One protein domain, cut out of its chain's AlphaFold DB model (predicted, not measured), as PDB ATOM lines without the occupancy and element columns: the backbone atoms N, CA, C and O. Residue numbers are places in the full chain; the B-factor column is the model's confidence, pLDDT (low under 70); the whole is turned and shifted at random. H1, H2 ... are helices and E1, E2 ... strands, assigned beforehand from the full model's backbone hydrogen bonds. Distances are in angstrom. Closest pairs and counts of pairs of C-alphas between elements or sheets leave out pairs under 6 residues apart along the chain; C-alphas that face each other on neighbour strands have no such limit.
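What this domain is: This is residues 328 to 520 of the 851 residues of an uncharacterized protein of Brugia pahangi (UniProt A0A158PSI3). A long helical hairpin of H3 and H4 forms the middle of a rod; at one end H6 carries on past the end of H3 to a small sheet of E3, E4 and E5, and at the other is a loose head of H1, H2 and the hairpin E1 and E2. H5 packs on H3 and H8 on H4, while residues 465 to 491 fold back along the rod from E4 to H7; residues 336 to 342 stick out from the head. The printed part has 193 residues, with eight named helices and five named strands in the order H1 H2 E1 E2 H3 H4 H5 H6 E3 E4 H7 E5 H8. It is mostly helix, both sheets are antiparallel, and the whole is loose, with a radius of gyration of the C-alphas of 21.8 A and spans of 72 by 32 by 31 A.

How they stand to each other: H1, residues 328 to 331, is close to but not clearly touching H3, residues 361 to 385, with C-alphas 331 and 362 closest at 5.6 A. E1, residues 351 to 354, and E2, residues 357 to 360, form a hairpin, with N 352 and O 359 2.9 A apart. H3 and H4, residues 389 to 410, form a helical hairpin at a shallow tilt of 7 degrees, closest at C-alphas 380 and 395, 6.2 A. H5, residues 419 to 426, touches H3 at a steep tilt of 59 degrees, closest at C-alphas 378 and 426, 5.1 A. H3, H4 and H6, residues 436 to 452, are an up and down bundle, each helix running against the one before; C-alphas 385 and 440, the closest of H3 and H6, are 6.2 A apart. E3, residues 453 to 456, and E4, residues 461 to 464, form a hairpin, with N 454 and O 463 2.8 A apart. H7, residues 492 to 503, only just touches H4, with 3 pairs of C-alphas within 8 A, closest at C-alphas 394 and 502, 5.9 A. E5, residues 508 to 510, is the antiparallel neighbour of E4, with N 462 and O 509 2.8 A apart. H8, residues 511 to 520, touches the hub H4, closest at C-alphas 393 and 513, 5.8 A. Every O i to N i+4 pair is within hydrogen-bond range in H3, H5, H7 and H8, against 16 of 18 in H4 and 10 of 13 in H6.

Where its parts are: H1 begins at C-alpha 328 (-3.799, -33.394, -11.680), and H2 is residues 343 to 346. H3 is 36.1 A long, H4 31.7 A and H6 22.5 A, with a kink of 33 degrees near residue 445. H8 ends at C-alpha 520 (-7.207, -2.574, -21.129).

The domain as a whole: C-alphas 341 and 470, the two farthest apart, are 74.6 A apart. The printed part has no cut; the links H1 to H2 and E4 to H7 are long. Residues 329 to 351 and 467 to 474 of the model have pLDDT under 70.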
ATOM      1  N   GLU A 328      -5.218 -33.510 -12.037       72.50
ATOM      2  CA  GLU A 328      -3.799 -33.394 -11.680       72.50
ATOM      3  C   GLU A 328      -3.060 -34.728 -11.851       72.50
ATOM      4  O   GLU A 328      -2.006 -34.790 -12.475       72.50
ATOM      5  N   THR A 329      -3.651 -35.838 -11.400       69.06
ATOM      6  CA  THR A 329      -3.025 -37.168 -11.500       69.06
ATOM      7  C   THR A 329      -2.871 -37.661 -12.942       69.06
ATOM      8  O   THR A 329      -2.036 -38.531 -13.194       69.06
ATOM      9  N   LEU A 330      -3.643 -37.101 -13.880       69.81
ATOM     10  CA  LEU A 330      -3.606 -37.423 -15.309       69.81
ATOM     11  C   LEU A 330      -2.703 -36.479 -16.115       69.81
ATOM     12  O   LEU A 330      -2.256 -36.862 -17.193       69.81
ATOM     13  N   LEU A 331      -2.476 -35.253 -15.631       67.62
ATOM     14  CA  LEU A 331      -1.838 -34.175 -16.396       67.62
ATOM     15  C   LEU A 331      -0.525 -33.660 -15.790       67.62
ATOM     16  O   LEU A 331       0.227 -33.023 -16.517       67.62
ATOM     17  N   CYS A 332      -0.228 -33.900 -14.509       58.41
ATOM     18  CA  CYS A 332       0.883 -33.243 -13.811       58.41
ATOM     19  C   CYS A 332       2.266 -33.453 -14.457       58.41
ATOM     20  O   CYS A 332       2.755 -34.575 -14.613       58.41
ATOM     21  N   HIS A 333       2.962 -32.331 -14.663       45.69
ATOM     22  CA  HIS A 333       4.409 -32.263 -14.897       45.69
ATOM     23  C   HIS A 333       5.205 -31.787 -13.656       45.69
ATOM     24  O   HIS A 333       6.399 -32.059 -13.561       45.69
ATOM     25  N   VAL A 334       4.572 -31.126 -12.673       39.16
ATOM     26  CA  VAL A 334       5.267 -30.457 -11.553       39.16
ATOM     27  C   VAL A 334       4.863 -31.049 -10.201       39.16
ATOM     28  O   VAL A 334       3.705 -31.005  -9.800       39.16
ATOM     29  N   ILE A 335       5.843 -31.588  -9.469       37.25
ATOM     30  CA  ILE A 335       5.686 -32.072  -8.092       37.25
ATOM     31  C   ILE A 335       6.012 -30.915  -7.143       37.25
ATOM     32  O   ILE A 335       7.170 -30.518  -7.015       37.25
ATOM     33  N   SER A 336       5.002 -30.395  -6.442       36.75
ATOM     34  CA  SER A 336       5.226 -29.607  -5.225       36.75
ATOM     35  C   SER A 336       6.034 -30.444  -4.222       36.75
ATOM     36  O   SER A 336       5.766 -31.632  -4.034       36.75
ATOM     37  N   SER A 337       7.047 -29.833  -3.605       34.69
ATOM     38  CA  SER A 337       8.197 -30.444  -2.913       34.69
ATOM     39  C   SER A 337       7.913 -31.280  -1.647       34.69
ATOM     40  O   SER A 337       8.772 -31.377  -0.775       34.69
ATOM     41  N   THR A 338       6.742 -31.903  -1.502       40.41
ATOM     42  CA  THR A 338       6.339 -32.627  -0.280       40.41
ATOM     43  C   THR A 338       6.199 -34.145  -0.428       40.41
ATOM     44  O   THR A 338       6.130 -34.834   0.587       40.41
ATOM     45  N   HIS A 339       6.274 -34.714  -1.638       39.75
ATOM     46  CA  HIS A 339       6.156 -36.169  -1.837       39.75
ATOM     47  C   HIS A 339       7.306 -36.776  -2.656       39.75
ATOM     48  O   HIS A 339       7.124 -37.289  -3.757       39.75
ATOM     49  N   LEU A 340       8.504 -36.791  -2.059       38.78
ATOM     50  CA  LEU A 340       9.735 -37.348  -2.645       38.78
ATOM     51  C   LEU A 340       9.635 -38.846  -3.029       38.78
ATOM     52  O   LEU A 340      10.403 -39.326  -3.856       38.78
ATOM     53  N   PHE A 341       8.676 -39.590  -2.468       39.19
ATOM     54  CA  PHE A 341       8.470 -41.015  -2.768       39.19
ATOM     55  C   PHE A 341       7.633 -41.275  -4.037       39.19
ATOM     56  O   PHE A 341       7.672 -42.383  -4.570       39.19
ATOM     57  N   LEU A 342       6.906 -40.270  -4.553       39.38
ATOM     58  CA  LEU A 342       6.137 -40.388  -5.802       39.38
ATOM     59  C   LEU A 342       6.966 -40.034  -7.054       39.38
ATOM     60  O   LEU A 342       6.610 -40.458  -8.153       39.38
ATOM     61  N   CYS A 343       8.083 -39.308  -6.897       35.56
ATOM     62  CA  CYS A 343       8.917 -38.815  -8.001       35.56
ATOM     63  C   CYS A 343       9.463 -39.931  -8.905       35.56
ATOM     64  O   CYS A 343       9.475 -39.780 -10.121       35.56
ATOM     65  N   PHE A 344       9.840 -41.087  -8.344       35.78
ATOM     66  CA  PHE A 344      10.397 -42.198  -9.133       35.78
ATOM     67  C   PHE A 344       9.331 -42.975  -9.936       35.78
ATOM     68  O   PHE A 344       9.658 -43.758 -10.823       35.78
ATOM     69  N   PHE A 345       8.040 -42.773  -9.641       42.78
ATOM     70  CA  PHE A 345       6.929 -43.365 -10.397       42.78
ATOM     71  C   PHE A 345       6.389 -42.442 -11.505       42.78
ATOM     72  O   PHE A 345       5.659 -42.922 -12.372       42.78
ATOM     73  N   LEU A 346       6.724 -41.146 -11.489       39.50
ATOM     74  CA  LEU A 346       6.108 -40.120 -12.341       39.50
ATOM     75  C   LEU A 346       6.857 -39.837 -13.653       39.50
ATOM     76  O   LEU A 346       6.206 -39.481 -14.630       39.50
ATOM     77  N   GLU A 347       8.165 -40.102 -13.742       36.12
ATOM     78  CA  GLU A 347       8.922 -39.969 -15.006       36.12
ATOM     79  C   GLU A 347       8.414 -40.911 -16.120       36.12
ATOM     80  O   GLU A 347       8.585 -40.634 -17.302       36.12
ATOM     81  N   ILE A 348       7.711 -41.992 -15.755       41.78
ATOM     82  CA  ILE A 348       7.122 -42.968 -16.692       41.78
ATOM     83  C   ILE A 348       5.640 -42.651 -17.004       41.78
ATOM     84  O   ILE A 348       5.073 -43.218 -17.933       41.78
ATOM     85  N   ARG A 349       4.980 -41.741 -16.267       50.78
ATOM     86  CA  ARG A 349       3.515 -41.540 -16.345       50.78
ATOM     87  C   ARG A 349       3.027 -40.558 -17.413       50.78
ATOM     88  O   ARG A 349       1.883 -40.685 -17.830       50.78
ATOM     89  N   ASN A 350       3.868 -39.645 -17.900       51.53
ATOM     90  CA  ASN A 350       3.481 -38.726 -18.985       51.53
ATOM     91  C   ASN A 350       3.533 -39.369 -20.379       51.53
ATOM     92  O   ASN A 350       3.115 -38.759 -21.357       51.53
ATOM     93  N   LEU A 351       4.027 -40.606 -20.461       59.16
ATOM     94  CA  LEU A 351       4.250 -41.341 -21.693       59.16
ATOM     95  C   LEU A 351       3.318 -42.557 -21.716       59.16
ATOM     96  O   LEU A 351       3.649 -43.633 -21.215       59.16
ATOM     97  N   ILE A 352       2.121 -42.384 -22.268       73.06
ATOM     98  CA  ILE A 352       1.166 -43.483 -22.397       73.06
ATOM     99  C   ILE A 352       1.753 -44.494 -23.380       73.06
ATOM    100  O   ILE A 352       2.021 -44.157 -24.534       73.06
ATOM    101  N   GLN A 353       1.957 -45.724 -22.911       83.69
ATOM    102  CA  GLN A 353       2.364 -46.845 -23.750       83.69
ATOM    103  C   GLN A 353       1.115 -47.467 -24.371       83.69
ATOM    104  O   GLN A 353       0.341 -48.131 -23.683       83.69
ATOM    105  N   LEU A 354       0.902 -47.235 -25.663       88.81
ATOM    106  CA  LEU A 354      -0.267 -47.735 -26.382       88.81
ATOM    107  C   LEU A 354       0.152 -48.262 -27.750       88.81
ATOM    108  O   LEU A 354       0.748 -47.535 -28.541       88.81
ATOM    109  N   LEU A 355      -0.121 -49.538 -28.017       90.00
ATOM    110  CA  LEU A 355       0.278 -50.250 -29.236       90.00
ATOM    111  C   LEU A 355       1.780 -50.103 -29.560       90.00
ATOM    112  O   LEU A 355       2.181 -49.956 -30.711       90.00
ATOM    113  N   GLY A 356       2.625 -50.088 -28.521       85.94
ATOM    114  CA  GLY A 356       4.077 -49.901 -28.645       85.94
ATOM    115  C   GLY A 356       4.527 -48.462 -28.930       85.94
ATOM    116  O   GLY A 356       5.727 -48.215 -29.045       85.94
ATOM    117  N   ARG A 357       3.597 -47.506 -29.026       89.31
ATOM    118  CA  ARG A 357       3.885 -46.071 -29.114       89.31
ATOM    119  C   ARG A 357       3.991 -45.480 -27.721       89.31
ATOM    120  O   ARG A 357       3.294 -45.898 -26.804       89.31
ATOM    121  N   SER A 358       4.809 -44.446 -27.608       86.81
ATOM    122  CA  SER A 358       4.953 -43.647 -26.400       86.81
ATOM    123  C   SER A 358       4.326 -42.277 -26.664       86.81
ATOM    124  O   SER A 358       4.868 -41.500 -27.455       86.81
ATOM    125  N   ILE A 359       3.166 -42.006 -26.068       85.38
ATOM    126  CA  ILE A 359       2.364 -40.816 -26.368       85.38
ATOM    127  C   ILE A 359       2.430 -39.827 -25.206       85.38
ATOM    128  O   ILE A 359       2.068 -40.167 -24.082       85.38
ATOM    129  N   ASP A 360       2.840 -38.592 -25.497       85.31
ATOM    130  CA  ASP A 360       2.823 -37.478 -24.544       85.31
ATOM    131  C   ASP A 360       1.431 -36.831 -24.500       85.31
ATOM    132  O   ASP A 360       1.078 -35.992 -25.339       85.31
ATOM    133  N   LEU A 361       0.616 -37.242 -23.525       84.56
ATOM    134  CA  LEU A 361      -0.730 -36.692 -23.359       84.56
ATOM    135  C   LEU A 361      -0.699 -35.225 -22.918       84.56
ATOM    136  O   LEU A 361      -1.544 -34.449 -23.365       84.56
ATOM    137  N   ASN A 362       0.256 -34.837 -22.067       86.06
ATOM    138  CA  ASN A 362       0.351 -33.474 -21.549       86.06
ATOM    139  C   ASN A 362       0.501 -32.482 -22.704       86.06
ATOM    140  O   ASN A 362      -0.240 -31.499 -22.777       86.06
ATOM    141  N   ARG A 363       1.386 -32.786 -23.656       86.81
ATOM    142  CA  ARG A 363       1.584 -31.972 -24.857       86.81
ATOM    143  C   ARG A 363       0.325 -31.880 -25.719       86.81
ATOM    144  O   ARG A 363      -0.050 -30.781 -26.124       86.81
ATOM    145  N   LEU A 364      -0.344 -33.003 -25.991       89.69
ATOM    146  CA  LEU A 364      -1.560 -33.024 -26.818       89.69
ATOM    147  C   LEU A 364      -2.707 -32.228 -26.180       89.69
ATOM    148  O   LEU A 364      -3.405 -31.472 -26.860       89.69
ATOM    149  N   VAL A 365      -2.880 -32.370 -24.865       89.94
ATOM    150  CA  VAL A 365      -3.894 -31.640 -24.101       89.94
ATOM    151  C   VAL A 365      -3.557 -30.151 -24.036       89.94
ATOM    152  O   VAL A 365      -4.440 -29.326 -24.269       89.94
ATOM    153  N   SER A 366      -2.288 -29.799 -23.806       90.88
ATOM    154  CA  SER A 366      -1.817 -28.407 -23.781       90.88
ATOM    155  C   SER A 366      -2.067 -27.692 -25.107       90.88
ATOM    156  O   SER A 366      -2.602 -26.588 -25.105       90.88
ATOM    157  N   GLN A 367      -1.768 -28.333 -26.244       91.19
ATOM    158  CA  GLN A 367      -2.014 -27.761 -27.574       91.19
ATOM    159  C   GLN A 367      -3.488 -27.389 -27.774       91.19
ATOM    160  O   GLN A 367      -3.797 -26.275 -28.195       91.19
ATOM    161  N   ARG A 368      -4.408 -28.296 -27.422       92.69
ATOM    162  CA  ARG A 368      -5.853 -28.041 -27.531       92.69
ATOM    163  C   ARG A 368      -6.328 -26.974 -26.553       92.69
ATOM    164  O   ARG A 368      -7.153 -26.142 -26.917       92.69
ATOM    165  N   ILE A 369      -5.806 -26.978 -25.329       94.38
ATOM    166  CA  ILE A 369      -6.146 -25.974 -24.317       94.38
ATOM    167  C   ILE A 369      -5.670 -24.586 -24.734       94.38
ATOM    168  O   ILE A 369      -6.410 -23.628 -24.530       94.38
ATOM    169  N   ASN A 370      -4.512 -24.474 -25.388       94.31
ATOM    170  CA  ASN A 370      -4.039 -23.210 -25.946       94.31
ATOM    171  C   ASN A 370      -5.042 -22.653 -26.971       94.31
ATOM    172  O   ASN A 370      -5.471 -21.507 -26.868       94.31
ATOM    173  N   THR A 371      -5.523 -23.499 -27.891       94.50
ATOM    174  CA  THR A 371      -6.584 -23.126 -28.843       94.50
ATOM    175  C   THR A 371      -7.889 -22.738 -28.140       94.50
ATOM    176  O   THR A 371      -8.523 -21.754 -28.523       94.50
ATOM    177  N   SER A 372      -8.298 -23.468 -27.097       95.50
ATOM    178  CA  SER A 372      -9.503 -23.139 -26.322       95.50
ATOM    179  C   SER A 372      -9.375 -21.821 -25.554       95.50
ATOM    180  O   SER A 372     -10.357 -21.085 -25.462       95.50
ATOM    181  N   LEU A 373      -8.186 -21.495 -25.035       95.81
ATOM    182  CA  LEU A 373      -7.903 -20.225 -24.361       95.81
ATOM    183  C   LEU A 373      -7.958 -19.050 -25.339       95.81
ATOM    184  O   LEU A 373      -8.676 -18.092 -25.062       95.81
ATOM    185  N   ILE A 374      -7.293 -19.151 -26.497       96.00
ATOM    186  CA  ILE A 374      -7.374 -18.132 -27.560       96.00
ATOM    187  C   ILE A 374      -8.834 -17.916 -27.953       96.00
ATOM    188  O   ILE A 374      -9.311 -16.785 -27.966       96.00
ATOM    189  N   ARG A 375      -9.582 -19.004 -28.178       96.19
ATOM    190  CA  ARG A 375     -11.008 -18.930 -28.510       96.19
ATOM    191  C   ARG A 375     -11.843 -18.288 -27.399       96.19
ATOM    192  O   ARG A 375     -12.770 -17.548 -27.700       96.19
ATOM    193  N   ALA A 376     -11.549 -18.549 -26.126       96.94
ATOM    194  CA  ALA A 376     -12.260 -17.928 -25.007       96.94
ATOM    195  C   ALA A 376     -11.994 -16.419 -24.906       96.94
ATOM    196  O   ALA A 376     -12.897 -15.659 -24.557       96.94
ATOM    197  N   ILE A 377     -10.767 -15.986 -25.205       97.25
ATOM    198  CA  ILE A 377     -10.397 -14.568 -25.243       97.25
ATOM    199  C   ILE A 377     -11.045 -13.890 -26.455       97.25
ATOM    200  O   ILE A 377     -11.670 -12.846 -26.297       97.25
ATOM    201  N   ASP A 378     -10.978 -14.513 -27.632       96.62
ATOM    202  CA  ASP A 378     -11.624 -14.032 -28.856       96.62
ATOM    203  C   ASP A 378     -13.138 -13.853 -28.663       96.62
ATOM    204  O   ASP A 378     -13.674 -12.780 -28.922       96.62
ATOM    205  N   VAL A 379     -13.818 -14.847 -28.082       96.38
ATOM    206  CA  VAL A 379     -15.250 -14.764 -27.753       96.38
ATOM    207  C   VAL A 379     -15.547 -13.628 -26.771       96.38
ATOM    208  O   VAL A 379     -16.580 -12.971 -26.907       96.38
ATOM    209  N   ALA A 380     -14.672 -13.373 -25.794       96.75
ATOM    210  CA  ALA A 380     -14.839 -12.257 -24.867       96.75
ATOM    211  C   ALA A 380     -14.747 -10.901 -25.590       96.75
ATOM    212  O   ALA A 380     -15.599 -10.038 -25.373       96.75
ATOM    213  N   ILE A 381     -13.771 -10.738 -26.490       96.50
ATOM    214  CA  ILE A 381     -13.587  -9.514 -27.287       96.50
ATOM    215  C   ILE A 381     -14.738  -9.336 -28.289       96.50
ATOM    216  O   ILE A 381     -15.343  -8.270 -28.327       96.50
ATOM    217  N   SER A 382     -15.126 -10.385 -29.020       96.00
ATOM    218  CA  SER A 382     -16.276 -10.349 -29.936       96.00
ATOM    219  C   SER A 382     -17.594 -10.057 -29.226       96.00
ATOM    220  O   SER A 382     -18.479  -9.415 -29.787       96.00
ATOM    221  N   LYS A 383     -17.754 -10.506 -27.973       95.00
ATOM    222  CA  LYS A 383     -18.916 -10.127 -27.170       95.00
ATOM    223  C   LYS A 383     -18.919  -8.617 -26.912       95.00
ATOM    224  O   LYS A 383     -19.953  -7.987 -27.117       95.00
ATOM    225  N   PHE A 384     -17.780  -8.038 -26.530       95.75
ATOM    226  CA  PHE A 384     -17.649  -6.594 -26.314       95.75
ATOM    227  C   PHE A 384     -17.945  -5.778 -27.582       95.75
ATOM    228  O   PHE A 384     -18.700  -4.812 -27.513       95.75
ATOM    229  N   GLU A 385     -17.447  -6.208 -28.746       94.81
ATOM    230  CA  GLU A 385     -17.715  -5.571 -30.052       94.81
ATOM    231  C   GLU A 385     -19.215  -5.549 -30.421       94.81
ATOM    232  O   GLU A 385     -19.684  -4.669 -31.146       94.81
ATOM    233  N   SER A 386     -20.000  -6.488 -29.882       93.44
ATOM    234  CA  SER A 386     -21.454  -6.545 -30.078       93.44
ATOM    235  C   SER A 386     -22.272  -5.688 -29.095       93.44
ATOM    236  O   SER A 386     -23.484  -5.534 -29.270       93.44
ATOM    237  N   GLU A 387     -21.639  -5.106 -28.072       92.00
ATOM    238  CA  GLU A 387     -22.295  -4.415 -26.953       92.00
ATOM    239  C   GLU A 387     -21.862  -2.937 -26.817       92.00
ATOM    240  O   GLU A 387     -20.979  -2.453 -27.522       92.00
ATOM    241  N   GLU A 388     -22.538  -2.184 -25.937       92.19
ATOM    242  CA  GLU A 388     -22.203  -0.775 -25.658       92.19
ATOM    243  C   GLU A 388     -20.941  -0.658 -24.794       92.19
ATOM    244  O   GLU A 388     -20.600  -1.585 -24.057       92.19
ATOM    245  N   LEU A 389     -20.321   0.528 -24.762       94.25
ATOM    246  CA  LEU A 389     -19.124   0.798 -23.949       94.25
ATOM    247  C   LEU A 389     -19.262   0.427 -22.455       94.25
ATOM    248  O   LEU A 389     -18.264   0.100 -21.818       94.25
ATOM    249  N   SER A 390     -20.470   0.424 -21.877       94.31
ATOM    250  CA  SER A 390     -20.684  -0.007 -20.483       94.31
ATOM    251  C   SER A 390     -20.282  -1.466 -20.224       94.31
ATOM    252  O   SER A 390     -19.874  -1.811 -19.116       94.31
ATOM    253  N   SER A 391     -20.344  -2.324 -21.248       95.25
ATOM    254  CA  SER A 391     -19.958  -3.740 -21.158       95.25
ATOM    255  C   SER A 391     -18.448  -3.958 -20.985       95.25
ATOM    256  O   SER A 391     -18.026  -5.070 -20.673       95.25
ATOM    257  N   ILE A 392     -17.617  -2.909 -21.087       96.94
ATOM    258  CA  ILE A 392     -16.164  -3.025 -20.896       96.94
ATOM    259  C   ILE A 392     -15.786  -3.552 -19.503       96.94
ATOM    260  O   ILE A 392     -14.772  -4.223 -19.343       96.94
ATOM    261  N   VAL A 393     -16.620  -3.293 -18.488       96.81
ATOM    262  CA  VAL A 393     -16.427  -3.843 -17.138       96.81
ATOM    263  C   VAL A 393     -16.662  -5.354 -17.133       96.81
ATOM    264  O   VAL A 393     -15.941  -6.083 -16.455       96.81
ATOM    265  N   GLU A 394     -17.640  -5.842 -17.901       95.81
ATOM    266  CA  GLU A 394     -17.842  -7.281 -18.076       95.81
ATOM    267  C   GLU A 394     -16.658  -7.908 -18.824       95.81
ATOM    268  O   GLU A 394     -16.151  -8.940 -18.384       95.81
ATOM    269  N   LEU A 395     -16.181  -7.267 -19.902       96.88
ATOM    270  CA  LEU A 395     -15.007  -7.717 -20.658       96.88
ATOM    271  C   LEU A 395     -13.775  -7.858 -19.757       96.88
ATOM    272  O   LEU A 395     -13.157  -8.917 -19.739       96.88
ATOM    273  N   ASP A 396     -13.435  -6.814 -19.003       96.44
ATOM    274  CA  ASP A 396     -12.266  -6.792 -18.123       96.44
ATOM    275  C   ASP A 396     -12.282  -7.964 -17.128       96.44
ATOM    276  O   ASP A 396     -11.323  -8.729 -17.028       96.44
ATOM    277  N   ASN A 397     -13.419  -8.201 -16.473       95.44
ATOM    278  CA  ASN A 397     -13.541  -9.310 -15.529       95.44
ATOM    279  C   ASN A 397     -13.590 -10.690 -16.208       95.44
ATOM    280  O   ASN A 397     -13.164 -11.696 -15.626       95.44
ATOM    281  N   LEU A 398     -14.115 -10.775 -17.431       96.19
ATOM    282  CA  LEU A 398     -14.107 -12.010 -18.209       96.19
ATOM    283  C   LEU A 398     -12.678 -12.373 -18.640       96.19
ATOM    284  O   LEU A 398     -12.296 -13.547 -18.563       96.19
ATOM    285  N   LEU A 399     -11.870 -11.374 -19.007       97.12
ATOM    286  CA  LEU A 399     -10.439 -11.524 -19.262       97.12
ATOM    287  C   LEU A 399      -9.678 -11.912 -17.990       97.12
ATOM    288  O   LEU A 399      -8.878 -12.842 -18.050       97.12
ATOM    289  N   GLU A 400      -9.980 -11.317 -16.833       96.00
ATOM    290  CA  GLU A 400      -9.411 -11.754 -15.545       96.00
ATOM    291  C   GLU A 400      -9.773 -13.202 -15.203       96.00
ATOM    292  O   GLU A 400      -8.949 -13.976 -14.711       96.00
ATOM    293  N   THR A 401     -10.990 -13.628 -15.534       96.38
ATOM    294  CA  THR A 401     -11.399 -15.026 -15.360       96.38
ATOM    295  C   THR A 401     -10.634 -15.954 -16.299       96.38
ATOM    296  O   THR A 401     -10.252 -17.054 -15.899       96.38
ATOM    297  N   ASN A 402     -10.386 -15.532 -17.543       97.25
ATOM    298  CA  ASN A 402      -9.533 -16.269 -18.477       97.25
ATOM    299  C   ASN A 402      -8.074 -16.310 -17.995       97.25
ATOM    300  O   ASN A 402      -7.449 -17.361 -18.088       97.25
ATOM    301  N   ARG A 403      -7.564 -15.223 -17.408       97.06
ATOM    302  CA  ARG A 403      -6.221 -15.133 -16.817       97.06
ATOM    303  C   ARG A 403      -6.065 -16.059 -15.613       97.06
ATOM    304  O   ARG A 403      -5.056 -16.749 -15.496       97.06
ATOM    305  N   LEU A 404      -7.067 -16.132 -14.738       96.50
ATOM    306  CA  LEU A 404      -7.072 -17.086 -13.627       96.50
ATOM    307  C   LEU A 404      -7.191 -18.534 -14.126       96.50
ATOM    308  O   LEU A 404      -6.488 -19.401 -13.619       96.50
ATOM    309  N   CYS A 405      -8.036 -18.793 -15.129       95.88
ATOM    310  CA  CYS A 405      -8.142 -20.110 -15.767       95.88
ATOM    311  C   CYS A 405      -6.792 -20.554 -16.353       95.88
ATOM    312  O   CYS A 405      -6.344 -21.660 -16.071       95.88
ATOM    313  N   HIS A 406      -6.119 -19.667 -17.097       96.06
ATOM    314  CA  HIS A 406      -4.768 -19.886 -17.619       96.06
ATOM    315  C   HIS A 406      -3.784 -20.214 -16.495       96.06
ATOM    316  O   HIS A 406      -3.149 -21.255 -16.565       96.06
ATOM    317  N   ARG A 407      -3.747 -19.426 -15.411       94.25
ATOM    318  CA  ARG A 407      -2.858 -19.685 -14.265       94.25
ATOM    319  C   ARG A 407      -3.069 -21.076 -13.657       94.25
ATOM    320  O   ARG A 407      -2.101 -21.803 -13.468       94.25
ATOM    321  N   LEU A 408      -4.324 -21.455 -13.398       91.94
ATOM    322  CA  LEU A 408      -4.665 -22.774 -12.847       91.94
ATOM    323  C   LEU A 408      -4.280 -23.915 -13.800       91.94
ATOM    324  O   LEU A 408      -3.889 -24.990 -13.357       91.94
ATOM    325  N   LEU A 409      -4.382 -23.689 -15.112       91.50
ATOM    326  CA  LEU A 409      -3.983 -24.655 -16.133       91.50
ATOM    327  C   LEU A 409      -2.457 -24.748 -16.276       91.50
ATOM    328  O   LEU A 409      -1.936 -25.852 -16.403       91.50
ATOM    329  N   SER A 410      -1.740 -23.625 -16.213       89.69
ATOM    330  CA  SER A 410      -0.276 -23.554 -16.299       89.69
ATOM    331  C   SER A 410       0.430 -24.207 -15.111       89.69
ATOM    332  O   SER A 410       1.554 -24.673 -15.256       89.69
ATOM    333  N   GLU A 411      -0.220 -24.295 -13.948       85.81
ATOM    334  CA  GLU A 411       0.291 -25.083 -12.814       85.81
ATOM    335  C   GLU A 411       0.330 -26.591 -13.119       85.81
ATOM    336  O   GLU A 411       1.131 -27.325 -12.543       85.81
ATOM    337  N   GLN A 412      -0.518 -27.060 -14.040       80.75
ATOM    338  CA  GLN A 412      -0.702 -28.481 -14.345       80.75
ATOM    339  C   GLN A 412      -0.060 -28.890 -15.675       80.75
ATOM    340  O   GLN A 412       0.401 -30.022 -15.826       80.75
ATOM    341  N   LEU A 413      -0.024 -27.975 -16.643       81.69
ATOM    342  CA  LEU A 413       0.370 -28.218 -18.028       81.69
ATOM    343  C   LEU A 413       1.679 -27.501 -18.356       81.69
ATOM    344  O   LEU A 413       1.826 -26.312 -18.092       81.69
ATOM    345  N   GLY A 414       2.622 -28.215 -18.974       72.81
ATOM    346  CA  GLY A 414       3.969 -27.687 -19.207       72.81
ATOM    347  C   GLY A 414       4.129 -26.846 -20.477       72.81
ATOM    348  O   GLY A 414       5.162 -26.210 -20.642       72.81
ATOM    349  N   SER A 415       3.150 -26.849 -21.391       79.44
ATOM    350  CA  SER A 415       3.292 -26.243 -22.730       79.44
ATOM    351  C   SER A 415       2.143 -25.306 -23.125       79.44
ATOM    352  O   SER A 415       1.623 -25.371 -24.238       79.44
ATOM    353  N   ILE A 416       1.744 -24.421 -22.207       88.06
ATOM    354  CA  ILE A 416       0.823 -23.308 -22.494       88.06
ATOM    355  C   ILE A 416       1.638 -22.030 -22.738       88.06
ATOM    356  O   ILE A 416       2.558 -21.741 -21.975       88.06
ATOM    357  N   SER A 417       1.294 -21.270 -23.780       91.94
ATOM    358  CA  SER A 417       1.878 -19.950 -24.069       91.94
ATOM    359  C   SER A 417       1.568 -18.926 -22.968       91.94
ATOM    360  O   SER A 417       0.632 -19.115 -22.187       91.94
ATOM    361  N   ASP A 418       2.318 -17.821 -22.903       93.75
ATOM    362  CA  ASP A 418       2.030 -16.758 -21.932       93.75
ATOM    363  C   ASP A 418       0.656 -16.127 -22.191       93.75
ATOM    364  O   ASP A 418       0.254 -15.908 -23.335       93.75
ATOM    365  N   PHE A 419      -0.073 -15.795 -21.124       95.44
ATOM    366  CA  PHE A 419      -1.417 -15.233 -21.257       95.44
ATOM    367  C   PHE A 419      -1.428 -13.923 -22.056       95.44
ATOM    368  O   PHE A 419      -2.376 -13.679 -22.801       95.44
ATOM    369  N   ASN A 420      -0.401 -13.077 -21.914       93.75
ATOM    370  CA  ASN A 420      -0.368 -11.797 -22.617       93.75
ATOM    371  C   ASN A 420      -0.114 -11.990 -24.117       93.75
ATOM    372  O   ASN A 420      -0.683 -11.251 -24.914       93.75
ATOM    373  N   GLU A 421       0.658 -13.004 -24.516       94.31
ATOM    374  CA  GLU A 421       0.829 -13.369 -25.929       94.31
ATOM    375  C   GLU A 421      -0.498 -13.834 -26.536       94.31
ATOM    376  O   GLU A 421      -0.904 -13.334 -27.586       94.31
ATOM    377  N   LEU A 422      -1.222 -14.711 -25.829       95.19
ATOM    378  CA  LEU A 422      -2.546 -15.185 -26.248       95.19
ATOM    379  C   LEU A 422      -3.565 -14.043 -26.347       95.19
ATOM    380  O   LEU A 422      -4.377 -14.002 -27.272       95.19
ATOM    381  N   LEU A 423      -3.519 -13.101 -25.399       95.50
ATOM    382  CA  LEU A 423      -4.360 -11.910 -25.416       95.50
ATOM    383  C   LEU A 423      -4.024 -11.008 -26.605       95.50
ATOM    384  O   LEU A 423      -4.938 -10.550 -27.285       95.50
ATOM    385  N   CYS A 424      -2.741 -10.771 -26.877       93.75
ATOM    386  CA  CYS A 424      -2.309  -9.969 -28.017       93.75
ATOM    387  C   CYS A 424      -2.714 -10.603 -29.351       93.75
ATOM    388  O   CYS A 424      -3.151  -9.888 -30.253       93.75
ATOM    389  N   GLU A 425      -2.608 -11.927 -29.475       95.06
ATOM    390  CA  GLU A 425      -3.052 -12.664 -30.659       95.06
ATOM    391  C   GLU A 425      -4.560 -12.490 -30.880       95.06
ATOM    392  O   GLU A 425      -4.966 -11.996 -31.930       95.06
ATOM    393  N   ALA A 426      -5.392 -12.785 -29.875       95.25
ATOM    394  CA  ALA A 426      -6.850 -12.657 -29.982       95.25
ATOM    395  C   ALA A 426      -7.325 -11.198 -30.165       95.25
ATOM    396  O   ALA A 426      -8.320 -10.933 -30.844       95.25
ATOM    397  N   ASN A 427      -6.605 -10.233 -29.587       95.06
ATOM    398  CA  ASN A 427      -6.872  -8.801 -29.736       95.06
ATOM    399  C   ASN A 427      -6.324  -8.222 -31.056       95.06
ATOM    400  O   ASN A 427      -6.509  -7.035 -31.315       95.06
ATOM    401  N   HIS A 428      -5.658  -9.028 -31.892       94.19
ATOM    402  CA  HIS A 428      -4.975  -8.605 -33.120       94.19
ATOM    403  C   HIS A 428      -3.930  -7.489 -32.904       94.19
ATOM    404  O   HIS A 428      -3.704  -6.667 -33.788       94.19
ATOM    405  N   SER A 429      -3.265  -7.458 -31.747       90.69
ATOM    406  CA  SER A 429      -2.250  -6.452 -31.391       90.69
ATOM    407  C   SER A 429      -0.805  -6.955 -31.516       90.69
ATOM    408  O   SER A 429       0.098  -6.392 -30.908       90.69
ATOM    409  N   VAL A 430      -0.576  -8.033 -32.279       88.81
ATOM    410  CA  VAL A 430       0.775  -8.555 -32.569       88.81
ATOM    411  C   VAL A 430       1.392  -7.841 -33.773       88.81
ATOM    412  O   VAL A 430       2.507  -7.335 -33.701       88.81
ATOM    413  N   SER A 431       0.665  -7.795 -34.892       85.62
ATOM    414  CA  SER A 431       1.112  -7.161 -36.141       85.62
ATOM    415  C   SER A 431       0.591  -5.733 -36.318       85.62
ATOM    416  O   SER A 431       1.086  -5.007 -37.182       85.62
ATOM    417  N   ALA A 432      -0.393  -5.325 -35.514       87.94
ATOM    418  CA  ALA A 432      -0.974  -3.991 -35.534       87.94
ATOM    419  C   ALA A 432      -0.691  -3.251 -34.216       87.94
ATOM    420  O   ALA A 432      -0.709  -3.868 -33.151       87.94
ATOM    421  N   PRO A 433      -0.484  -1.922 -34.261       85.88
ATOM    422  CA  PRO A 433      -0.194  -1.128 -33.066       85.88
ATOM    423  C   PRO A 433      -1.401  -0.991 -32.127       85.88
ATOM    424  O   PRO A 433      -1.221  -0.693 -30.949       85.88
ATOM    425  N   TYR A 434      -2.623  -1.186 -32.634       89.50
ATOM    426  CA  TYR A 434      -3.860  -1.046 -31.867       89.50
ATOM    427  C   TYR A 434      -4.713  -2.290 -32.041       89.50
ATOM    428  O   TYR A 434      -5.048  -2.667 -33.162       89.50
ATOM    429  N   GLY A 435      -5.066  -2.907 -30.917       93.00
ATOM    430  CA  GLY A 435      -5.950  -4.059 -30.906       93.00
ATOM    431  C   GLY A 435      -7.424  -3.691 -31.067       93.00
ATOM    432  O   GLY A 435      -7.829  -2.530 -30.956       93.00
ATOM    433  N   ARG A 436      -8.234  -4.724 -31.270       95.19
ATOM    434  CA  ARG A 436      -9.694  -4.679 -31.407       95.19
ATOM    435  C   ARG A 436     -10.391  -3.914 -30.283       95.19
ATOM    436  O   ARG A 436     -11.232  -3.064 -30.558       95.19
ATOM    437  N   ILE A 437      -9.987  -4.137 -29.028       96.38
ATOM    438  CA  ILE A 437     -10.583  -3.465 -27.859       96.38
ATOM    439  C   ILE A 437     -10.430  -1.940 -27.968       96.38
ATOM    440  O   ILE A 437     -11.405  -1.210 -27.798       96.38
ATOM    441  N   THR A 438      -9.230  -1.447 -28.291       95.81
ATOM    442  CA  THR A 438      -8.955  -0.007 -28.432       95.81
ATOM    443  C   THR A 438      -9.789   0.612 -29.550       95.81
ATOM    444  O   THR A 438     -10.357   1.693 -29.377       95.81
ATOM    445  N   LEU A 439      -9.892  -0.086 -30.684       94.50
ATOM    446  CA  LEU A 439     -10.678   0.361 -31.832       94.50
ATOM    447  C   LEU A 439     -12.172   0.429 -31.501       94.50
ATOM    448  O   LEU A 439     -12.810   1.432 -31.821       94.50
ATOM    449  N   HIS A 440     -12.715  -0.579 -30.811       95.12
ATOM    450  CA  HIS A 440     -14.123  -0.585 -30.400       95.12
ATOM    451  C   HIS A 440     -14.429   0.491 -29.357       95.12
ATOM    452  O   HIS A 440     -15.441   1.178 -29.461       95.12
ATOM    453  N   VAL A 441     -13.528   0.725 -28.393       96.38
ATOM    454  CA  VAL A 441     -13.684   1.840 -27.442       96.38
ATOM    455  C   VAL A 441     -13.755   3.166 -28.194       96.38
ATOM    456  O   VAL A 441     -14.677   3.943 -27.960       96.38
ATOM    457  N   PHE A 442     -12.835   3.430 -29.125       95.31
ATOM    458  CA  PHE A 442     -12.886   4.652 -29.928       95.31
ATOM    459  C   PHE A 442     -14.177   4.755 -30.759       95.31
ATOM    460  O   PHE A 442     -14.794   5.823 -30.809       95.31
ATOM    461  N   TRP A 443     -14.610   3.649 -31.367       93.56
ATOM    462  CA  TRP A 443     -15.853   3.570 -32.130       93.56
ATOM    463  C   TRP A 443     -17.073   3.946 -31.276       93.56
ATOM    464  O   TRP A 443     -17.822   4.855 -31.638       93.56
ATOM    465  N   GLU A 444     -17.240   3.326 -30.106       93.81
ATOM    466  CA  GLU A 444     -18.349   3.624 -29.193       93.81
ATOM    467  C   GLU A 444     -18.260   5.043 -28.611       93.81
ATOM    468  O   GLU A 444     -19.288   5.700 -28.431       93.81
ATOM    469  N   LEU A 445     -17.053   5.567 -28.362       94.12
ATOM    470  CA  LEU A 445     -16.876   6.959 -27.941       94.12
ATOM    471  C   LEU A 445     -17.408   7.927 -29.001       94.12
ATOM    472  O   LEU A 445     -18.216   8.802 -28.682       94.12
ATOM    473  N   ASN A 446     -16.978   7.752 -30.251       92.44
ATOM    474  CA  ASN A 446     -17.312   8.636 -31.363       92.44
ATOM    475  C   ASN A 446     -18.794   8.551 -31.763       92.44
ATOM    476  O   ASN A 446     -19.430   9.580 -32.005       92.44
ATOM    477  N   TYR A 447     -19.353   7.340 -31.823       90.12
ATOM    478  CA  TYR A 447     -20.695   7.109 -32.363       90.12
ATOM    479  C   TYR A 447     -21.808   7.004 -31.308       90.12
ATOM    480  O   TYR A 447     -22.960   7.264 -31.660       90.12
ATOM    481  N   ASP A 448     -21.510   6.685 -30.040       91.31
ATOM    482  CA  ASP A 448     -22.531   6.580 -28.982       91.31
ATOM    483  C   ASP A 448     -22.287   7.514 -27.784       91.31
ATOM    484  O   ASP A 448     -23.139   8.364 -27.522       91.31
ATOM    485  N   LEU A 449     -21.146   7.447 -27.079       92.31
ATOM    486  CA  LEU A 449     -20.940   8.228 -25.842       92.31
ATOM    487  C   LEU A 449     -21.046   9.741 -26.086       92.31
ATOM    488  O   LEU A 449     -21.877  10.422 -25.480       92.31
ATOM    489  N   ILE A 450     -20.193  10.267 -26.966       92.38
ATOM    490  CA  ILE A 450     -20.092  11.700 -27.255       92.38
ATOM    491  C   ILE A 450     -21.439  12.266 -27.732       92.38
ATOM    492  O   ILE A 450     -21.886  13.262 -27.148       92.38
ATOM    493  N   PRO A 451     -22.130  11.655 -28.717       89.31
ATOM    494  CA  PRO A 451     -23.392  12.188 -29.198       89.31
ATOM    495  C   PRO A 451     -24.590  11.869 -28.312       89.31
ATOM    496  O   PRO A 451     -25.474  12.711 -28.291       89.31
ATOM    497  N   ASN A 452     -24.682  10.741 -27.598       88.94
ATOM    498  CA  ASN A 452     -25.952  10.276 -27.006       88.94
ATOM    499  C   ASN A 452     -26.028  10.336 -25.474       88.94
ATOM    500  O   ASN A 452     -27.095  10.058 -24.923       88.94
ATOM    501  N   PHE A 453     -24.954  10.708 -24.773       91.50
ATOM    502  CA  PHE A 453     -24.946  10.763 -23.309       91.50
ATOM    503  C   PHE A 453     -24.955  12.193 -22.755       91.50
ATOM    504  O   PHE A 453     -24.529  13.155 -23.392       91.50
ATOM    505  N   CYS A 454     -25.445  12.312 -21.527       91.88
ATOM    506  CA  CYS A 454     -25.507  13.520 -20.721       91.88
ATOM    507  C   CYS A 454     -24.650  13.322 -19.473       91.88
ATOM    508  O   CYS A 454     -24.892  12.400 -18.692       91.88
ATOM    509  N   TYR A 455     -23.659  14.186 -19.271       94.38
ATOM    510  CA  TYR A 455     -22.869  14.175 -18.045       94.38
ATOM    511  C   TYR A 455     -23.636  14.812 -16.883       94.38
ATOM    512  O   TYR A 455     -24.235  15.873 -17.044       94.38
ATOM    513  N   ASN A 456     -23.580  14.184 -15.711       92.44
ATOM    514  CA  ASN A 456     -24.033  14.746 -14.446       92.44
ATOM    515  C   ASN A 456     -22.829  14.883 -13.508       92.44
ATOM    516  O   ASN A 456     -22.292  13.879 -13.026       92.44
ATOM    517  N   GLY A 457     -22.418  16.121 -13.238       88.69
ATOM    518  CA  GLY A 457     -21.259  16.458 -12.416       88.69
ATOM    519  C   GLY A 457     -21.433  16.141 -10.934       88.69
ATOM    520  O   GLY A 457     -20.447  15.858 -10.256       88.69
ATOM    521  N   SER A 458     -22.674  16.086 -10.436       89.56
ATOM    522  CA  SER A 458     -22.949  15.723  -9.039       89.56
ATOM    523  C   SER A 458     -22.673  14.241  -8.784       89.56
ATOM    524  O   SER A 458     -22.065  13.882  -7.780       89.56
ATOM    525  N   THR A 459     -23.082  13.368  -9.711       92.06
ATOM    526  CA  THR A 459     -22.841  11.917  -9.606       92.06
ATOM    527  C   THR A 459     -21.554  11.464 -10.291       92.06
ATOM    528  O   THR A 459     -21.159  10.312 -10.123       92.06
ATOM    529  N   ARG A 460     -20.929  12.337 -11.096       92.81
ATOM    530  CA  ARG A 460     -19.807  12.036 -12.004       92.81
ATOM    531  C   ARG A 460     -20.099  10.857 -12.935       92.81
ATOM    532  O   ARG A 460     -19.294   9.938 -13.083       92.81
ATOM    533  N   ARG A 461     -21.294  10.859 -13.531       94.94
ATOM    534  CA  ARG A 461     -21.769   9.788 -14.422       94.94
ATOM    535  C   ARG A 461     -22.344  10.377 -15.698       94.94
ATOM    536  O   ARG A 461     -23.059  11.374 -15.656       94.94
ATOM    537  N   PHE A 462     -22.056   9.725 -16.809       94.81
ATOM    538  CA  PHE A 462     -22.741   9.887 -18.078       94.81
ATOM    539  C   PHE A 462     -23.972   8.984 -18.084       94.81
ATOM    540  O   PHE A 462     -23.863   7.790 -17.815       94.81
ATOM    541  N   VAL A 463     -25.135   9.539 -18.398       92.88
ATOM    542  CA  VAL A 463     -26.398   8.801 -18.544       92.88
ATOM    543  C   VAL A 463     -26.979   9.054 -19.924       92.88
ATOM    544  O   VAL A 463     -26.751  10.112 -20.507       92.88
ATOM    545  N   ARG A 464     -27.715   8.091 -20.476       89.19
ATOM    546  CA  ARG A 464     -28.264   8.223 -21.830       89.19
ATOM    547  C   ARG A 464     -29.236   9.406 -21.908       89.19
ATOM    548  O   ARG A 464     -30.106   9.559 -21.053       89.19
ATOM    549  N   SER A 465     -29.090  10.231 -22.942       83.44
ATOM    550  CA  SER A 465     -29.984  11.361 -23.192       83.44
ATOM    551  C   SER A 465     -31.397  10.874 -23.519       83.44
ATOM    552  O   SER A 465     -31.590   9.879 -24.223       83.44
ATOM    553  N   LEU A 466     -32.399  11.623 -23.056       74.69
ATOM    554  CA  LEU A 466     -33.799  11.429 -23.443       74.69
ATOM    555  C   LEU A 466     -34.082  11.921 -24.876       74.69
ATOM    556  O   LEU A 466     -35.127  11.602 -25.447       74.69
ATOM    557  N   VAL A 467     -33.165  12.695 -25.470       66.81
ATOM    558  CA  VAL A 467     -33.281  13.204 -26.839       66.81
ATOM    559  C   VAL A 467     -32.856  12.118 -27.821       66.81
ATOM    560  O   VAL A 467     -31.677  11.807 -27.952       66.81
ATOM    561  N   LYS A 468     -33.820  11.567 -28.562       64.25
ATOM    562  CA  LYS A 468     -33.535  10.728 -29.731       64.25
ATOM    563  C   LYS A 468     -33.324  11.636 -30.941       64.25
ATOM    564  O   LYS A 468     -34.300  12.116 -31.515       64.25
ATOM    565  N   ASP A 469     -32.071  11.903 -31.299       62.56
ATOM    566  CA  ASP A 469     -31.755  12.645 -32.522       62.56
ATOM    567  C   ASP A 469     -31.981  11.743 -33.756       62.56
ATOM    568  O   ASP A 469     -31.317  10.715 -33.895       62.56
ATOM    569  N   PRO A 470     -32.903  12.084 -34.678       54.97
ATOM    570  CA  PRO A 470     -33.116  11.304 -35.895       54.97
ATOM    571  C   PRO A 470     -31.899  11.279 -36.836       54.97
ATOM    572  O   PRO A 470     -31.814  10.362 -37.656       54.97
ATOM    573  N   LYS A 471     -30.967  12.244 -36.733       58.59
ATOM    574  CA  LYS A 471     -29.732  12.293 -37.539       58.59
ATOM    575  C   LYS A 471     -28.623  11.385 -36.991       58.59
ATOM    576  O   LYS A 471     -27.767  10.958 -37.761       58.59
ATOM    577  N   ARG A 472     -28.633  11.076 -35.690       63.81
ATOM    578  CA  ARG A 472     -27.596  10.279 -35.011       63.81
ATOM    579  C   ARG A 472     -28.224   9.059 -34.351       63.81
ATOM    580  O   ARG A 472     -28.630   9.079 -33.193       63.81
ATOM    581  N   LYS A 473     -28.352   7.989 -35.138       63.25
ATOM    582  CA  LYS A 473     -28.833   6.694 -34.648       63.25
ATOM    583  C   LYS A 473     -27.744   6.016 -33.822       63.25
ATOM    584  O   LYS A 473     -26.564   6.183 -34.108       63.25
ATOM    585  N   VAL A 474     -28.172   5.219 -32.843       69.38
ATOM    586  CA  VAL A 474     -27.295   4.258 -32.161       69.38
ATOM    587  C   VAL A 474     -26.595   3.419 -33.238       69.38
ATOM    588  O   VAL A 474     -27.282   2.986 -34.174       69.38
ATOM    589  N   PRO A 475     -25.264   3.237 -33.159       74.81
ATOM    590  CA  PRO A 475     -24.531   2.468 -34.153       74.81
ATOM    591  C   PRO A 475     -25.126   1.063 -34.287       74.81
ATOM    592  O   PRO A 475     -25.552   0.448 -33.306       74.81
ATOM    593  N   GLN A 476     -25.185   0.554 -35.519       76.44
ATOM    594  CA  GLN A 476     -25.541  -0.842 -35.737       76.44
ATOM    595  C   GLN A 476     -24.373  -1.700 -35.252       76.44
ATOM    596  O   GLN A 476     -23.291  -1.642 -35.829       76.44
ATOM    597  N   ARG A 477     -24.603  -2.462 -34.184       84.12
ATOM    598  CA  ARG A 477     -23.593  -3.340 -33.593       84.12
ATOM    599  C   ARG A 477     -23.531  -4.680 -34.307       84.12
ATOM    600  O   ARG A 477     -24.492  -5.100 -34.965       84.12
ATOM    601  N   GLU A 478     -22.396  -5.347 -34.154       81.62
ATOM    602  CA  GLU A 478     -22.232  -6.718 -34.615       81.62
ATOM    603  C   GLU A 478     -23.160  -7.673 -33.859       81.62
ATOM    604  O   GLU A 478     -23.718  -7.357 -32.805       81.62
ATOM    605  N   ARG A 479     -23.379  -8.860 -34.429       85.94
ATOM    606  CA  ARG A 479     -24.184  -9.881 -33.756       85.94
ATOM    607  C   ARG A 479     -23.358 -10.520 -32.640       85.94
ATOM    608  O   ARG A 479     -22.178 -10.780 -32.859       85.94
ATOM    609  N   PRO A 480     -23.978 -10.848 -31.495       84.44
ATOM    610  CA  PRO A 480     -23.269 -11.507 -30.410       84.44
ATOM    611  C   PRO A 480     -22.692 -12.854 -30.876       84.44
ATOM    612  O   PRO A 480     -23.338 -13.560 -31.665       84.44
ATOM    613  N   PRO A 481     -21.498 -13.239 -30.391       89.06
ATOM    614  CA  PRO A 481     -20.835 -14.462 -30.821       89.06
ATOM    615  C   PRO A 481     -21.631 -15.705 -30.406       89.06
ATOM    616  O   PRO A 481     -22.032 -15.865 -29.251       89.06
ATOM    617  N   SER A 482     -21.820 -16.635 -31.345       88.06
ATOM    618  CA  SER A 482     -22.413 -17.946 -31.060       88.06
ATOM    619  C   SER A 482     -21.339 -18.902 -30.537       88.06
ATOM    620  O   SER A 482     -20.699 -19.613 -31.313       88.06
ATOM    621  N   ALA A 483     -21.144 -18.933 -29.218       91.12
ATOM    622  CA  ALA A 483     -20.176 -19.809 -28.559       91.12
ATOM    623  C   ALA A 483     -20.807 -20.663 -27.447       91.12
ATOM    624  O   ALA A 483     -21.835 -20.320 -26.861       91.12
ATOM    625  N   ALA A 484     -20.172 -21.800 -27.149       91.12
ATOM    626  CA  ALA A 484     -20.559 -22.643 -26.024       91.12
ATOM    627  C   ALA A 484     -20.337 -21.915 -24.687       91.12
ATOM    628  O   ALA A 484     -19.408 -21.124 -24.533       91.12
ATOM    629  N   VAL A 485     -21.167 -22.226 -23.689       90.19
ATOM    630  CA  VAL A 485     -21.176 -21.524 -22.391       90.19
ATOM    631  C   VAL A 485     -19.837 -21.628 -21.648       90.19
ATOM    632  O   VAL A 485     -19.483 -20.715 -20.898       90.19
ATOM    633  N   HIS A 486     -19.071 -22.699 -21.881       89.81
ATOM    634  CA  HIS A 486     -17.753 -22.864 -21.273       89.81
ATOM    635  C   HIS A 486     -16.735 -21.815 -21.743       89.81
ATOM    636  O   HIS A 486     -15.853 -21.482 -20.967       89.81
ATOM    637  N   TYR A 487     -16.884 -21.216 -22.932       94.88
ATOM    638  CA  TYR A 487     -16.007 -20.123 -23.382       94.88
ATOM    639  C   TYR A 487     -16.320 -18.780 -22.698       94.88
ATOM    640  O   TYR A 487     -15.473 -17.895 -22.694       94.88
ATOM    641  N   PHE A 488     -17.497 -18.636 -22.076       93.81
ATOM    642  CA  PHE A 488     -17.879 -17.444 -21.309       93.81
ATOM    643  C   PHE A 488     -17.531 -17.594 -19.822       93.81
ATOM    644  O   PHE A 488     -16.398 -17.375 -19.421       93.81
ATOM    645  N   TRP A 489     -18.487 -18.003 -18.984       93.06
ATOM    646  CA  TRP A 489     -18.340 -18.093 -17.521       93.06
ATOM    647  C   TRP A 489     -18.307 -19.553 -17.025       93.06
ATOM    648  O   TRP A 489     -18.546 -19.840 -15.854       93.06
ATOM    649  N   GLY A 490     -18.065 -20.515 -17.923       90.56
ATOM    650  CA  GLY A 490     -17.904 -21.934 -17.588       90.56
ATOM    651  C   GLY A 490     -19.207 -22.744 -17.564       90.56
ATOM    652  O   GLY A 490     -19.278 -23.813 -18.168       90.56
ATOM    653  N   SER A 491     -20.252 -22.270 -16.878       91.62
ATOM    654  CA  SER A 491     -21.533 -22.990 -16.744       91.62
ATOM    655  C   SER A 491     -22.745 -22.079 -16.928       91.62
ATOM    656  O   SER A 491     -22.645 -20.861 -16.798       91.62
ATOM    657  N   LYS A 492     -23.922 -22.662 -17.205       92.19
ATOM    658  CA  LYS A 492     -25.166 -21.891 -17.394       92.19
ATOM    659  C   LYS A 492     -25.550 -21.085 -16.148       92.19
ATOM    660  O   LYS A 492     -25.986 -19.946 -16.276       92.19
ATOM    661  N   SER A 493     -25.365 -21.655 -14.955       91.19
ATOM    662  CA  SER A 493     -25.667 -20.973 -13.689       91.19
ATOM    663  C   SER A 493     -24.690 -19.837 -13.399       91.19
ATOM    664  O   SER A 493     -25.117 -18.775 -12.958       91.19
ATOM    665  N   LEU A 494     -23.396 -20.043 -13.668       92.12
ATOM    666  CA  LEU A 494     -22.379 -19.002 -13.499       92.12
ATOM    667  C   LEU A 494     -22.570 -17.880 -14.519       92.12
ATOM    668  O   LEU A 494     -22.499 -16.713 -14.158       92.12
ATOM    669  N   HIS A 495     -22.899 -18.225 -15.765       92.81
ATOM    670  CA  HIS A 495     -23.199 -17.246 -16.803       92.81
ATOM    671  C   HIS A 495     -24.363 -16.338 -16.396       92.81
ATOM    672  O   HIS A 495     -24.202 -15.125 -16.386       92.81
ATOM    673  N   ALA A 496     -25.488 -16.908 -15.951       91.94
ATOM    674  CA  ALA A 496     -26.618 -16.118 -15.464       91.94
ATOM    675  C   ALA A 496     -26.255 -15.237 -14.250       91.94
ATOM    676  O   ALA A 496     -26.684 -14.087 -14.175       91.94
ATOM    677  N   ALA A 497     -25.450 -15.754 -13.317       92.50
ATOM    678  CA  ALA A 497     -24.985 -14.998 -12.155       92.50
ATOM    679  C   ALA A 497     -24.154 -13.770 -12.560       92.50
ATOM    680  O   ALA A 497     -24.464 -12.657 -12.139       92.50
ATOM    681  N   PHE A 498     -23.141 -13.955 -13.411       93.38
ATOM    682  CA  PHE A 498     -22.285 -12.857 -13.860       93.38
ATOM    683  C   PHE A 498     -23.029 -11.857 -14.744       93.38
ATOM    684  O   PHE A 498     -22.875 -10.657 -14.538       93.38
ATOM    685  N   THR A 499     -23.907 -12.303 -15.648       91.81
ATOM    686  CA  THR A 499     -24.749 -11.384 -16.434       91.81
ATOM    687  C   THR A 499     -25.613 -10.496 -15.534       91.81
ATOM    688  O   THR A 499     -25.696  -9.290 -15.759       91.81
ATOM    689  N   ASN A 500     -26.199 -11.047 -14.465       90.75
ATOM    690  CA  ASN A 500     -26.959 -10.250 -13.499       90.75
ATOM    691  C   ASN A 500     -26.066  -9.276 -12.715       90.75
ATOM    692  O   ASN A 500     -26.453  -8.122 -12.533       90.75
ATOM    693  N   LEU A 501     -24.868  -9.695 -12.297       91.75
ATOM    694  CA  LEU A 501     -23.913  -8.814 -11.613       91.75
ATOM    695  C   LEU A 501     -23.488  -7.639 -12.501       91.75
ATOM    696  O   LEU A 501     -23.499  -6.494 -12.049       91.75
ATOM    697  N   TYR A 502     -23.164  -7.897 -13.770       93.12
ATOM    698  CA  TYR A 502     -22.709  -6.849 -14.683       93.12
ATOM    699  C   TYR A 502     -23.836  -5.986 -15.251       93.12
ATOM    700  O   TYR A 502     -23.583  -4.844 -15.632       93.12
ATOM    701  N   SER A 503     -25.094  -6.437 -15.185       92.31
ATOM    702  CA  SER A 503     -26.252  -5.586 -15.490       92.31
ATOM    703  C   SER A 503     -26.313  -4.326 -14.613       92.31
ATOM    704  O   SER A 503     -26.818  -3.297 -15.059       92.31
ATOM    705  N   LEU A 504     -25.718  -4.347 -13.412       92.25
ATOM    706  CA  LEU A 504     -25.620  -3.183 -12.524       92.25
ATOM    707  C   LEU A 504     -24.743  -2.056 -13.088       92.25
ATOM    708  O   LEU A 504     -24.878  -0.910 -12.662       92.25
ATOM    709  N   TYR A 505     -23.855  -2.375 -14.031       93.81
ATOM    710  CA  TYR A 505     -23.012  -1.411 -14.739       93.81
ATOM    711  C   TYR A 505     -23.660  -0.922 -16.043       93.81
ATOM    712  O   TYR A 505     -23.126  -0.043 -16.709       93.81
ATOM    713  N   SER A 506     -24.838  -1.438 -16.403       89.94
ATOM    714  CA  SER A 506     -25.577  -0.963 -17.572       89.94
ATOM    715  C   SER A 506     -26.299   0.366 -17.302       89.94
ATOM    716  O   SER A 506     -26.650   0.707 -16.171       89.94
ATOM    717  N   GLY A 507     -26.524   1.147 -18.361       88.69
ATOM    718  CA  GLY A 507     -27.324   2.379 -18.314       88.69
ATOM    719  C   GLY A 507     -26.587   3.645 -17.859       88.69
ATOM    720  O   GLY A 507     -27.162   4.735 -17.925       88.69
ATOM    721  N   PHE A 508     -25.320   3.546 -17.447       94.81
ATOM    722  CA  PHE A 508     -24.468   4.706 -17.185       94.81
ATOM    723  C   PHE A 508     -23.002   4.415 -17.511       94.81
ATOM    724  O   PHE A 508     -22.578   3.268 -17.529       94.81
ATOM    725  N   ILE A 509     -22.212   5.470 -17.704       96.56
ATOM    726  CA  ILE A 509     -20.752   5.396 -17.824       96.56
ATOM    727  C   ILE A 509     -20.137   6.306 -16.762       96.56
ATOM    728  O   ILE A 509     -20.631   7.391 -16.475       96.56
ATOM    729  N   GLY A 510     -19.078   5.850 -16.109       95.44
ATOM    730  CA  GLY A 510     -18.486   6.538 -14.962       95.44
ATOM    731  C   GLY A 510     -17.143   5.929 -14.599       95.44
ATOM    732  O   GLY A 510     -16.615   5.116 -15.353       95.44
ATOM    733  N   LEU A 511     -16.617   6.278 -13.427       94.44
ATOM    734  CA  LEU A 511     -15.252   5.916 -13.037       94.44
ATOM    735  C   LEU A 511     -14.915   4.407 -13.119       94.44
ATOM    736  O   LEU A 511     -13.836   4.106 -13.618       94.44
ATOM    737  N   PRO A 512     -15.795   3.452 -12.733       95.19
ATOM    738  CA  PRO A 512     -15.499   2.020 -12.886       95.19
ATOM    739  C   PRO A 512     -15.236   1.604 -14.339       95.19
ATOM    740  O   PRO A 512     -14.337   0.813 -14.606       95.19
ATOM    741  N   HIS A 513     -15.984   2.185 -15.281       96.69
ATOM    742  CA  HIS A 513     -15.823   1.933 -16.711       96.69
ATOM    743  C   HIS A 513     -14.516   2.529 -17.224       96.69
ATOM    744  O   HIS A 513     -13.768   1.861 -17.925       96.69
ATOM    745  N   LEU A 514     -14.209   3.768 -16.830       96.56
ATOM    746  CA  LEU A 514     -12.980   4.441 -17.252       96.56
ATOM    747  C   LEU A 514     -11.727   3.754 -16.695       96.56
ATOM    748  O   LEU A 514     -10.739   3.668 -17.407       96.56
ATOM    749  N   LYS A 515     -11.780   3.184 -15.486       95.88
ATOM    750  CA  LYS A 515     -10.699   2.343 -14.943       95.88
ATOM    751  C   LYS A 515     -10.491   1.045 -15.726       95.88
ATOM    752  O   LYS A 515      -9.369   0.569 -15.855       95.88
ATOM    753  N   ALA A 516     -11.565   0.438 -16.234       96.44
ATOM    754  CA  ALA A 516     -11.448  -0.708 -17.137       96.44
ATOM    755  C   ALA A 516     -10.859  -0.282 -18.495       96.44
ATOM    756  O   ALA A 516      -9.977  -0.961 -19.013       96.44
ATOM    757  N   VAL A 517     -11.258   0.886 -19.025       96.75
ATOM    758  CA  VAL A 517     -10.643   1.476 -20.229       96.75
ATOM    759  C   VAL A 517      -9.140   1.681 -20.019       96.75
ATOM    760  O   VAL A 517      -8.359   1.259 -20.865       96.75
ATOM    761  N   THR A 518      -8.711   2.277 -18.902       95.38
ATOM    762  CA  THR A 518      -7.283   2.554 -18.663       95.38
ATOM    763  C   THR A 518      -6.452   1.280 -18.546       95.38
ATOM    764  O   THR A 518      -5.375   1.215 -19.134       95.38
ATOM    765  N   ARG A 519      -6.962   0.246 -17.858       93.75
ATOM    766  CA  ARG A 519      -6.275  -1.050 -17.720       93.75
ATOM    767  C   ARG A 519      -6.151  -1.808 -19.044       93.75
ATOM    768  O   ARG A 519      -5.098  -2.377 -19.309       93.75
ATOM    769  N   LEU A 520      -7.197  -1.809 -19.876       94.62
ATOM    770  CA  LEU A 520      -7.207  -2.574 -21.129       94.62
ATOM    771  C   LEU A 520      -6.475  -1.881 -22.285       94.62
ATOM    772  O   LEU A 520      -5.910  -2.563 -23.136       94.62
TER     773      LEU A 520